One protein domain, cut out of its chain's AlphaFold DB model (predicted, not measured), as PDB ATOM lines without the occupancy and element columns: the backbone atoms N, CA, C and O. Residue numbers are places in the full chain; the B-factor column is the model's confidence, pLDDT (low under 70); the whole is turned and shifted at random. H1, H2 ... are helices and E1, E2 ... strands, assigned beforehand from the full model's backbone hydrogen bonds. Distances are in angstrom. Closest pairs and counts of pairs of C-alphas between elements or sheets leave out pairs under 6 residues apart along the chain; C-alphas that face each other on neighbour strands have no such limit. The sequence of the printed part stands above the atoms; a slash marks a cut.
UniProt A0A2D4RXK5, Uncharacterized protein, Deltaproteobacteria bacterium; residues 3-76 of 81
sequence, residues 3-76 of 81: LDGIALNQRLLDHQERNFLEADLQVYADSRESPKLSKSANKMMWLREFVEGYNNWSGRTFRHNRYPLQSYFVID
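What this domain is: This is residues 3 to 76 of the 81 residues of an uncharacterized protein of Deltaproteobacteria bacterium (UniProt A0A2D4RXK5). A small antiparallel ribbon of two short strands, E1 and E2, spans the open side of an L made by the two longer helices, H1 and H2, which come near each other towards their last residues. The short H3 packs on H2 and leads directly into E2. The printed part has 74 residues, with three named helices and two named strands in the order E1, H1, H2, H3, E2; its class is mostly helix. It is compact, with a radius of gyration of the C-alphas of 11.8 A and spans of 33 by 28 by 17 A.

Where its parts are: Find C-alpha 6 at (-47.936, -40.808, 34.906), where E1, residues 6 to 8, begins. Its partner E2, residues 73 to 75, ends at C-alpha 75 at (-50.434, -44.526, 34.790). H1, residues 15 to 30, runs 22.6 A from C-alpha 15 at (-30.634, -46.339, 37.328). H2, residues 43 to 56, runs 19.8 A, and H3 is residues 69 to 72.

How they stand to each other: Look first at E1 and E2, antiparallel at 147 degrees: N 7 and O 74 are 2.9 A apart, and N 74 and O 7 2.7 A, both within hydrogen-bond range. From the sheet, the closest C-alphas of E1 and H1 are those of Leu 8 and Arg 18, 7.7 A apart; those of E2 and H2 are Ile 75 and Lys 43, 7.7 A. H2 touches H3 with residues 47 to 51 alone, closest at the C-alphas of Val 51 and Gln 70, 6.5 A. H1 and H2 are close but not clearly touching, about perpendicular at 86 degrees, with the C-alphas of Tyr 28 and Tyr 54 closest at 6.7 A. H1 and H3 are apart. In H1 and H2 every O i to N i+4 pair is within hydrogen-bond range; H3 is too short for such a pair.

The domain as a whole: The C-alphas farthest apart, those of Gln 16 and Ser 40, are 33.6 A apart. The printed part has no cut. The links H1 to H2 and H2 to H3 are long, 12 residues each. The mean pLDDT of the printed part is 82.5; look for values under 70 at residues 3, 39 to 40, 58 to 61 and 63 to 65.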
ATOM      1  N   LEU A   3     -45.783 -36.765  35.846       68.69
ATOM      2  CA  LEU A   3     -46.773 -35.961  35.130       68.69
ATOM      3  C   LEU A   3     -48.173 -36.413  35.534       68.69
ATOM      4  O   LEU A   3     -48.604 -37.454  35.066       68.69
ATOM      5  N   ASP A   4     -48.864 -35.688  36.416       73.12
ATOM      6  CA  ASP A   4     -50.306 -35.875  36.699       73.12
ATOM      7  C   ASP A   4     -50.787 -37.349  36.755       73.12
ATOM      8  O   ASP A   4     -51.776 -37.774  36.141       73.12
ATOM      9  N   GLY A   5     -50.067 -38.168  37.526       76.31
ATOM     10  CA  GLY A   5     -50.345 -39.601  37.670       76.31
ATOM     11  C   GLY A   5     -49.798 -40.476  36.539       76.31
ATOM     12  O   GLY A   5     -50.337 -41.549  36.300       76.31
ATOM     13  N   ILE A   6     -48.755 -40.036  35.841       82.31
ATOM     14  CA  ILE A   6     -47.936 -40.808  34.906       82.31
ATOM     15  C   ILE A   6     -46.491 -40.754  35.413       82.31
ATOM     16  O   ILE A   6     -45.946 -39.677  35.670       82.31
ATOM     17  N   ALA A   7     -45.877 -41.918  35.594       87.31
ATOM     18  CA  ALA A   7     -44.516 -42.083  36.098       87.31
ATOM     19  C   ALA A   7     -43.743 -43.093  35.245       87.31
ATOM     20  O   ALA A   7     -44.346 -43.891  34.533       87.31
ATOM     21  N   LEU A   8     -42.411 -43.098  35.334       87.12
ATOM     22  CA  LEU A   8     -41.611 -44.118  34.657       87.12
ATOM     23  C   LEU A   8     -41.613 -45.456  35.410       87.12
ATOM     24  O   LEU A   8     -41.573 -45.515  36.642       87.12
ATOM     25  N   ASN A   9     -41.619 -46.549  34.652       84.12
ATOM     26  CA  ASN A   9     -41.557 -47.910  35.146       84.12
ATOM     27  C   ASN A   9     -40.130 -48.251  35.578       84.12
ATOM     28  O   ASN A   9     -39.277 -48.622  34.774       84.12
ATOM     29  N   GLN A  10     -39.906 -48.199  36.886       79.19
ATOM     30  CA  GLN A  10     -38.608 -48.467  37.502       79.19
ATOM     31  C   GLN A  10     -38.125 -49.920  37.352       79.19
ATOM     32  O   GLN A  10     -36.980 -50.201  37.674       79.19
ATOM     33  N   ARG A  11     -38.975 -50.858  36.907       83.56
ATOM     34  CA  ARG A  11     -38.577 -52.265  36.706       83.56
ATOM     35  C   ARG A  11     -37.944 -52.531  35.344       83.56
ATOM     36  O   ARG A  11     -37.310 -53.566  35.179       83.56
ATOM     37  N   LEU A  12     -38.176 -51.654  34.368       84.62
ATOM     38  CA  LEU A  12     -37.734 -51.850  32.982       84.62
ATOM     39  C   LEU A  12     -36.499 -51.025  32.619       84.62
ATOM     40  O   LEU A  12     -35.953 -51.224  31.538       84.62
ATOM     41  N   LEU A  13     -36.091 -50.118  33.505       84.88
ATOM     42  CA  LEU A  13     -34.961 -49.217  33.330       84.88
ATOM     43  C   LEU A  13     -33.994 -49.420  34.490       84.88
ATOM     44  O   LEU A  13     -34.422 -49.447  35.649       84.88
ATOM     45  N   ASP A  14     -32.704 -49.515  34.194       87.25
ATOM     46  CA  ASP A  14     -31.686 -49.363  35.223       87.25
ATOM     47  C   ASP A  14     -31.589 -47.901  35.706       87.25
ATOM     48  O   ASP A  14     -32.271 -46.992  35.222       87.25
ATOM     49  N   HIS A  15     -30.759 -47.663  36.724       85.50
ATOM     50  CA  HIS A  15     -30.634 -46.339  37.328       85.50
ATOM     51  C   HIS A  15     -30.132 -45.275  36.337       85.50
ATOM     52  O   HIS A  15     -30.609 -44.140  36.367       85.50
ATOM     53  N   GLN A  16     -29.185 -45.628  35.467       87.44
ATOM     54  CA  GLN A  16     -28.595 -44.706  34.502       87.44
ATOM     55  C   GLN A  16     -29.573 -44.418  33.360       87.44
ATOM     56  O   GLN A  16     -29.794 -43.251  33.035       87.44
ATOM     57  N   GLU A  17     -30.194 -45.459  32.803       86.94
ATOM     58  CA  GLU A  17     -31.227 -45.353  31.769       86.94
ATOM     59  C   GLU A  17     -32.387 -44.483  32.245       86.94
ATOM     60  O   GLU A  17     -32.829 -43.577  31.537       86.94
ATOM     61  N   ARG A  18     -32.846 -44.717  33.479       86.19
ATOM     62  CA  ARG A  18     -33.915 -43.932  34.088       86.19
ATOM     63  C   ARG A  18     -33.522 -42.471  34.216       86.19
ATOM     64  O   ARG A  18     -34.279 -41.622  33.770       86.19
ATOM     65  N   ASN A  19     -32.367 -42.167  34.805       87.69
ATOM     66  CA  ASN A  19     -31.967 -40.777  35.018       87.69
ATOM     67  C   ASN A  19     -31.802 -40.030  33.686       87.69
ATOM     68  O   ASN A  19     -32.200 -38.872  33.584       87.69
ATOM     69  N   PHE A  20     -31.257 -40.700  32.664       87.12
ATOM     70  CA  PHE A  20     -31.171 -40.133  31.321       87.12
ATOM     71  C   PHE A  20     -32.566 -39.849  30.763       87.12
ATOM     72  O   PHE A  20     -32.849 -38.714  30.390       87.12
ATOM     73  N   LEU A  21     -33.446 -40.854  30.743       87.69
ATOM     74  CA  LEU A  21     -34.785 -40.719  30.176       87.69
ATOM     75  C   LEU A  21     -35.621 -39.680  30.938       87.69
ATOM     76  O   LEU A  21     -36.339 -38.906  30.321       87.69
ATOM     77  N   GLU A  22     -35.512 -39.610  32.266       88.25
ATOM     78  CA  GLU A  22     -36.190 -38.584  33.063       88.25
ATOM     79  C   GLU A  22     -35.722 -37.174  32.717       88.25
ATOM     80  O   GLU A  22     -36.562 -36.282  32.607       88.25
ATOM     81  N   ALA A  23     -34.414 -36.970  32.557       88.38
ATOM     82  CA  ALA A  23     -33.870 -35.677  32.170       88.38
ATOM     83  C   ALA A  23     -34.329 -35.286  30.757       88.38
ATOM     84  O   ALA A  23     -34.790 -34.168  30.553       88.38
ATOM     85  N   ASP A  24     -34.272 -36.217  29.805       88.25
ATOM     86  CA  ASP A  24     -34.621 -35.972  28.401       88.25
ATOM     87  C   ASP A  24     -36.121 -35.672  28.230       88.25
ATOM     88  O   ASP A  24     -36.513 -34.686  27.602       88.25
ATOM     89  N   LEU A  25     -36.980 -36.465  28.882       88.06
ATOM     90  CA  LEU A  25     -38.428 -36.242  28.882       88.06
ATOM     91  C   LEU A  25     -38.817 -34.938  29.582       88.06
ATOM     92  O   LEU A  25     -39.814 -34.334  29.193       88.06
ATOM     93  N   GLN A  26     -38.060 -34.498  30.593       88.00
ATOM     94  CA  GLN A  26     -38.292 -33.206  31.238       88.00
ATOM     95  C   GLN A  26     -38.037 -32.057  30.260       88.00
ATOM     96  O   GLN A  26     -38.895 -31.190  30.111       88.00
ATOM     97  N   VAL A  27     -36.916 -32.091  29.530       88.88
ATOM     98  CA  VAL A  27     -36.618 -31.070  28.513       88.88
ATOM     99  C   VAL A  27     -37.689 -31.066  27.423       88.88
ATOM    100  O   VAL A  27     -38.180 -30.000  27.049       88.88
ATOM    101  N   TYR A  28     -38.104 -32.244  26.950       88.06
ATOM    102  CA  TYR A  28     -39.183 -32.334  25.972       88.06
ATOM    103  C   TYR A  28     -40.498 -31.773  26.523       88.06
ATOM    104  O   TYR A  28     -41.121 -30.947  25.864       88.06
ATOM    105  N   ALA A  29     -40.911 -32.151  27.735       87.00
ATOM    106  CA  ALA A  29     -42.153 -31.673  28.342       87.00
ATOM    107  C   ALA A  29     -42.199 -30.151  28.533       87.00
ATOM    108  O   ALA A  29     -43.278 -29.557  28.443       87.00
ATOM    109  N   ASP A  30     -41.050 -29.520  28.763       87.06
ATOM    110  CA  ASP A  30     -40.922 -28.066  28.887       87.06
ATOM    111  C   ASP A  30     -40.856 -27.355  27.523       87.06
ATOM    112  O   ASP A  30     -41.098 -26.147  27.435       87.06
ATOM    113  N   SER A  31     -40.605 -28.096  26.440       85.38
ATOM    114  CA  SER A  31     -40.619 -27.568  25.077       85.38
ATOM    115  C   SER A  31     -42.026 -27.144  24.631       85.38
ATOM    116  O   SER A  31     -43.052 -27.589  25.157       85.38
ATOM    117  N   ARG A  32     -42.084 -26.282  23.609       84.31
ATOM    118  CA  ARG A  32     -43.347 -25.883  22.959       84.31
ATOM    119  C   ARG A  32     -43.942 -26.985  22.075       84.31
ATOM    120  O   ARG A  32     -45.102 -26.876  21.701       84.31
ATOM    121  N   GLU A  33     -43.150 -28.000  21.734       84.00
ATOM    122  CA  GLU A  33     -43.550 -29.125  20.881       84.00
ATOM    123  C   GLU A  33     -44.326 -30.188  21.668       84.00
ATOM    124  O   GLU A  33     -45.096 -30.950  21.088       84.00
ATOM    125  N   SER A  34     -44.163 -30.224  22.995       86.69
ATOM    126  CA  SER A  34     -44.821 -31.219  23.833       86.69
ATOM    127  C   SER A  34     -46.300 -30.900  24.088       86.69
ATOM    128  O   SER A  34     -46.634 -29.788  24.526       86.69
ATOM    129  N   PRO A  35     -47.205 -31.879  23.894       86.31
ATOM    130  CA  PRO A  35     -48.612 -31.705  24.215       86.31
ATOM    131  C   PRO A  35     -48.801 -31.588  25.732       86.31
ATOM    132  O   PRO A  35     -48.353 -32.436  26.505       86.31
ATOM    133  N   LYS A  36     -49.529 -30.565  26.191       84.50
ATOM    134  CA  LYS A  36     -49.850 -30.399  27.617       84.50
ATOM    135  C   LYS A  36     -51.030 -31.288  28.004       84.50
ATOM    136  O   LYS A  36     -52.068 -31.266  27.347       84.50
ATOM    137  N   LEU A  37     -50.881 -32.060  29.081       79.31
ATOM    138  CA  LEU A  37     -51.971 -32.885  29.595       79.31
ATOM    139  C   LEU A  37     -53.045 -31.980  30.210       79.31
ATOM    140  O   LEU A  37     -52.763 -31.187  31.106       79.31
ATOM    141  N   SER A  38     -54.285 -32.094  29.736       77.81
ATOM    142  CA  SER A  38     -55.430 -31.401  30.331       77.81
ATOM    143  C   SER A  38     -56.161 -32.314  31.319       77.81
ATOM    144  O   SER A  38     -56.164 -33.537  31.173       77.81
ATOM    145  N   LYS A  39     -56.828 -31.731  32.327       69.50
ATOM    146  CA  LYS A  39     -57.552 -32.488  33.372       69.50
ATOM    147  C   LYS A  39     -58.648 -33.414  32.823       69.50
ATOM    148  O   LYS A  39     -59.005 -34.382  33.485       69.50
ATOM    149  N   SER A  40     -59.163 -33.120  31.630       66.00
ATOM    150  CA  SER A  40     -60.238 -33.865  30.964       66.00
ATOM    151  C   SER A  40     -59.725 -34.861  29.918       66.00
ATOM    152  O   SER A  40     -60.526 -35.558  29.298       66.00
ATOM    153  N   ALA A  41     -58.413 -34.903  29.664       75.25
ATOM    154  CA  ALA A  41     -57.841 -35.728  28.610       75.25
ATOM    155  C   ALA A  41     -57.831 -37.214  28.991       75.25
ATOM    156  O   ALA A  41     -57.520 -37.599  30.122       75.25
ATOM    157  N   ASN A  42     -58.095 -38.071  28.004       86.69
ATOM    158  CA  ASN A  42     -57.814 -39.493  28.136       86.69
ATOM    159  C   ASN A  42     -56.294 -39.680  28.252       86.69
ATOM    160  O   ASN A  42     -55.566 -39.518  27.272       86.69
ATOM    161  N   LYS A  43     -55.823 -40.044  29.450       85.31
ATOM    162  CA  LYS A  43     -54.392 -40.183  29.756       85.31
ATOM    163  C   LYS A  43     -53.661 -41.147  28.819       85.31
ATOM    164  O   LYS A  43     -52.501 -40.909  28.511       85.31
ATOM    165  N   MET A  44     -54.321 -42.209  28.352       86.12
ATOM    166  CA  MET A  44     -53.717 -43.175  27.424       86.12
ATOM    167  C   MET A  44     -53.522 -42.590  26.029       86.12
ATOM    168  O   MET A  44     -52.484 -42.813  25.412       86.12
ATOM    169  N   MET A  45     -54.505 -41.831  25.539       88.44
ATOM    170  CA  MET A  45     -54.399 -41.150  24.249       88.44
ATOM    171  C   MET A  45     -53.334 -40.054  24.304       88.44
ATOM    172  O   MET A  45     -52.444 -40.034  23.462       88.44
ATOM    173  N   TRP A  46     -53.363 -39.226  25.352       90.06
ATOM    174  CA  TRP A  46     -52.345 -38.200  25.559       90.06
ATOM    175  C   TRP A  46     -50.939 -38.803  25.663       90.06
ATOM    176  O   TRP A  46     -50.006 -38.288  25.058       90.06
ATOM    177  N   LEU A  47     -50.774 -39.924  26.379       89.25
ATOM    178  CA  LEU A  47     -49.478 -40.593  26.501       89.25
ATOM    179  C   LEU A  47     -48.954 -41.069  25.140       89.25
ATOM    180  O   LEU A  47     -47.758 -40.952  24.879       89.25
ATOM    181  N   ARG A  48     -49.834 -41.590  24.275       89.00
ATOM    182  CA  ARG A  48     -49.458 -41.978  22.910       89.00
ATOM    183  C   ARG A  48     -48.951 -40.771  22.122       89.00
ATOM    184  O   ARG A  48     -47.845 -40.836  21.598       89.00
ATOM    185  N   GLU A  49     -49.709 -39.676  22.099       89.88
ATOM    186  CA  GLU A  49     -49.321 -38.442  21.395       89.88
ATOM    187  C   GLU A  49     -48.018 -37.853  21.948       89.88
ATOM    188  O   GLU A  49     -47.142 -37.430  21.196       89.88
ATOM    189  N   PHE A  50     -47.850 -37.872  23.270       89.88
ATOM    190  CA  PHE A  50     -46.638 -37.405  23.931       89.88
ATOM    191  C   PHE A  50     -45.410 -38.230  23.518       89.88
ATOM    192  O   PHE A  50     -44.380 -37.653  23.175       89.88
ATOM    193  N   VAL A  51     -45.525 -39.564  23.507       89.00
ATOM    194  CA  VAL A  51     -44.460 -40.486  23.073       89.00
ATOM    195  C   VAL A  51     -44.142 -40.326  21.587       89.00
ATOM    196  O   VAL A  51     -42.971 -40.319  21.211       89.00
ATOM    197  N   GLU A  52     -45.158 -40.186  20.737       88.50
ATOM    198  CA  GLU A  52     -44.974 -39.953  19.303       88.50
ATOM    199  C   GLU A  52     -44.270 -38.619  19.037       88.50
ATOM    200  O   GLU A  52     -43.313 -38.579  18.264       88.50
ATOM    201  N   GLY A  53     -44.678 -37.544  19.712       89.25
ATOM    202  CA  GLY A  53     -44.012 -36.251  19.592       89.25
ATOM    203  C   GLY A  53     -42.571 -36.290  20.107       89.25
ATOM    204  O   GLY A  53     -41.681 -35.776  19.439       89.25
ATOM    205  N   TYR A  54     -42.304 -36.994  21.213       87.69
ATOM    206  CA  TYR A  54     -40.940 -37.181  21.717       87.69
ATOM    207  C   TYR A  54     -40.053 -37.940  20.720       87.69
ATOM    208  O   TYR A  54     -38.910 -37.556  20.496       87.69
ATOM    209  N   ASN A  55     -40.572 -38.991  20.075       85.19
ATOM    210  CA  ASN A  55     -39.819 -39.746  19.067       85.19
ATOM    211  C   ASN A  55     -39.483 -38.915  17.818       85.19
ATOM    212  O   ASN A  55     -38.478 -39.186  17.163       85.19
ATOM    213  N   ASN A  56     -40.322 -37.931  17.488       84.75
ATOM    214  CA  ASN A  56     -40.133 -37.029  16.351       84.75
ATOM    215  C   ASN A  56     -39.425 -35.719  16.728       84.75
ATOM    216  O   ASN A  56     -39.140 -34.901  15.854       84.75
ATOM    217  N   TRP A  57     -39.146 -35.510  18.015       86.50
ATOM    218  CA  TRP A  57     -38.498 -34.307  18.501       86.50
ATOM    219  C   TRP A  57     -37.051 -34.250  18.008       86.50
ATOM    220  O   TRP A  57     -36.310 -35.230  18.076       86.50
ATOM    221  N   SER A  58     -36.629 -33.078  17.532       67.00
ATOM    222  CA  SER A  58     -35.300 -32.846  16.937       67.00
ATOM    223  C   SER A  58     -34.113 -32.977  17.916       67.00
ATOM    224  O   SER A  58     -32.960 -32.782  17.523       67.00
ATOM    225  N   GLY A  59     -34.382 -33.304  19.185       65.25
ATOM    226  CA  GLY A  59     -33.398 -33.499  20.246       65.25
ATOM    227  C   GLY A  59     -32.692 -34.861  20.228       65.25
ATOM    228  O   GLY A  59     -32.909 -35.720  19.370       65.25
ATOM    229  N   ARG A  60     -31.809 -35.075  21.217       61.72
ATOM    230  CA  ARG A  60     -31.331 -36.426  21.540       61.72
ATOM    231  C   ARG A  60     -32.560 -37.230  21.954       61.72
ATOM    232  O   ARG A  60     -33.322 -36.778  22.786       61.72
ATOM    233  N   THR A  61     -32.768 -38.382  21.335       64.88
ATOM    234  CA  THR A  61     -33.831 -39.304  21.726       64.88
ATOM    235  C   THR A  61     -33.207 -40.475  22.459       64.88
ATOM    236  O   THR A  61     -32.174 -41.010  22.051       64.88
ATOM    237  N   PHE A  62     -33.825 -40.899  23.555       70.62
ATOM    238  CA  PHE A  62     -33.499 -42.169  24.199       70.62
ATOM    239  C   PHE A  62     -33.695 -43.336  23.207       70.62
ATOM    240  O   PHE A  62     -34.820 -43.723  22.902       70.62
ATOM    241  N   ARG A  63     -32.597 -43.897  22.673       68.25
ATOM    242  CA  ARG A  63     -32.609 -44.896  21.576       68.25
ATOM    243  C   ARG A  63     -32.649 -46.363  22.029       68.25
ATOM    244  O   ARG A  63     -32.190 -47.237  21.294       68.25
ATOM    245  N   HIS A  64     -33.103 -46.670  23.244       63.38
ATOM    246  CA  HIS A  64     -33.015 -48.044  23.754       63.38
ATOM    247  C   HIS A  64     -34.173 -48.939  23.289       63.38
ATOM    248  O   HIS A  64     -35.343 -48.694  23.569       63.38
ATOM    249  N   ASN A  65     -33.796 -50.011  22.585       61.28
ATOM    250  CA  ASN A  65     -34.643 -50.841  21.723       61.28
ATOM    251  C   ASN A  65     -35.230 -52.088  22.418       61.28
ATOM    252  O   ASN A  65     -35.741 -52.984  21.750       61.28
ATOM    253  N   ARG A  66     -35.103 -52.206  23.752       80.88
ATOM    254  CA  ARG A  66     -35.537 -53.414  24.482       80.88
ATOM    255  C   ARG A  66     -37.059 -53.508  24.577       80.88
ATOM    256  O   ARG A  66     -37.615 -54.595  24.454       80.88
ATOM    257  N   TYR A  67     -37.717 -52.367  24.766       80.94
ATOM    258  CA  TYR A  67     -39.169 -52.239  24.789       80.94
ATOM    259  C   TYR A  67     -39.597 -50.951  24.078       80.94
ATOM    260  O   TYR A  67     -38.837 -49.977  24.084       80.94
ATOM    261  N   PRO A  68     -40.812 -50.909  23.503       83.94
ATOM    262  CA  PRO A  68     -41.397 -49.671  22.998       83.94
ATOM    263  C   PRO A  68     -41.418 -48.580  24.078       83.94
ATOM    264  O   PRO A  68     -41.716 -48.875  25.234       83.94
ATOM    265  N   LEU A  69     -41.174 -47.315  23.708       84.94
ATOM    266  CA  LEU A  69     -41.018 -46.217  24.677       84.94
ATOM    267  C   LEU A  69     -42.218 -46.081  25.640       84.94
ATOM    268  O   LEU A  69     -42.051 -45.867  26.837       84.94
ATOM    269  N   GLN A  70     -43.431 -46.295  25.131       86.38
ATOM    270  CA  GLN A  70     -44.674 -46.304  25.913       86.38
ATOM    271  C   GLN A  70     -44.670 -47.306  27.083       86.38
ATOM    272  O   GLN A  70     -45.297 -47.056  28.109       86.38
ATOM    273  N   SER A  71     -43.953 -48.430  26.962       86.81
ATOM    274  CA  SER A  71     -43.879 -49.471  27.994       86.81
ATOM    275  C   SER A  71     -43.125 -49.012  29.240       86.81
ATOM    276  O   SER A  71     -43.319 -49.576  30.320       86.81
ATOM    277  N   TYR A  72     -42.293 -47.977  29.113       88.38
ATOM    278  CA  TYR A  72     -41.602 -47.378  30.246       88.38
ATOM    279  C   TYR A  72     -42.489 -46.428  31.050       88.38
ATOM    280  O   TYR A  72     -42.010 -45.915  32.049       88.38
ATOM    281  N   PHE A  73     -43.753 -46.201  30.686       88.75
ATOM    282  CA  PHE A  73     -44.667 -45.354  31.455       88.75
ATOM    283  C   PHE A  73     -45.698 -46.187  32.222       88.75
ATOM    284  O   PHE A  73     -46.181 -47.220  31.766       88.75
ATOM    285  N   VAL A  74     -46.055 -45.710  33.410       86.38
ATOM    286  CA  VAL A  74     -47.070 -46.271  34.300       86.38
ATOM    287  C   VAL A  74     -48.065 -45.169  34.619       86.38
ATOM    288  O   VAL A  74     -47.668 -44.096  35.063       86.38
ATOM    289  N   ILE A  75     -49.352 -45.442  34.421       82.06
ATOM    290  CA  ILE A  75     -50.434 -44.526  34.790       82.06
ATOM    291  C   ILE A  75     -50.984 -44.963  36.155       82.06
ATOM    292  O   ILE A  75     -51.523 -46.068  36.291       82.06
ATOM    293  N   ASP A  76     -50.823 -44.110  37.166       73.00
ATOM    294  CA  ASP A  76     -51.371 -44.290  38.511       73.00
ATOM    295  C   ASP A  76     -52.888 -44.532  38.410       73.00
ATOM    296  O   ASP A  76     -53.618 -43.756  37.791       73.00
TER     297      ASP A  76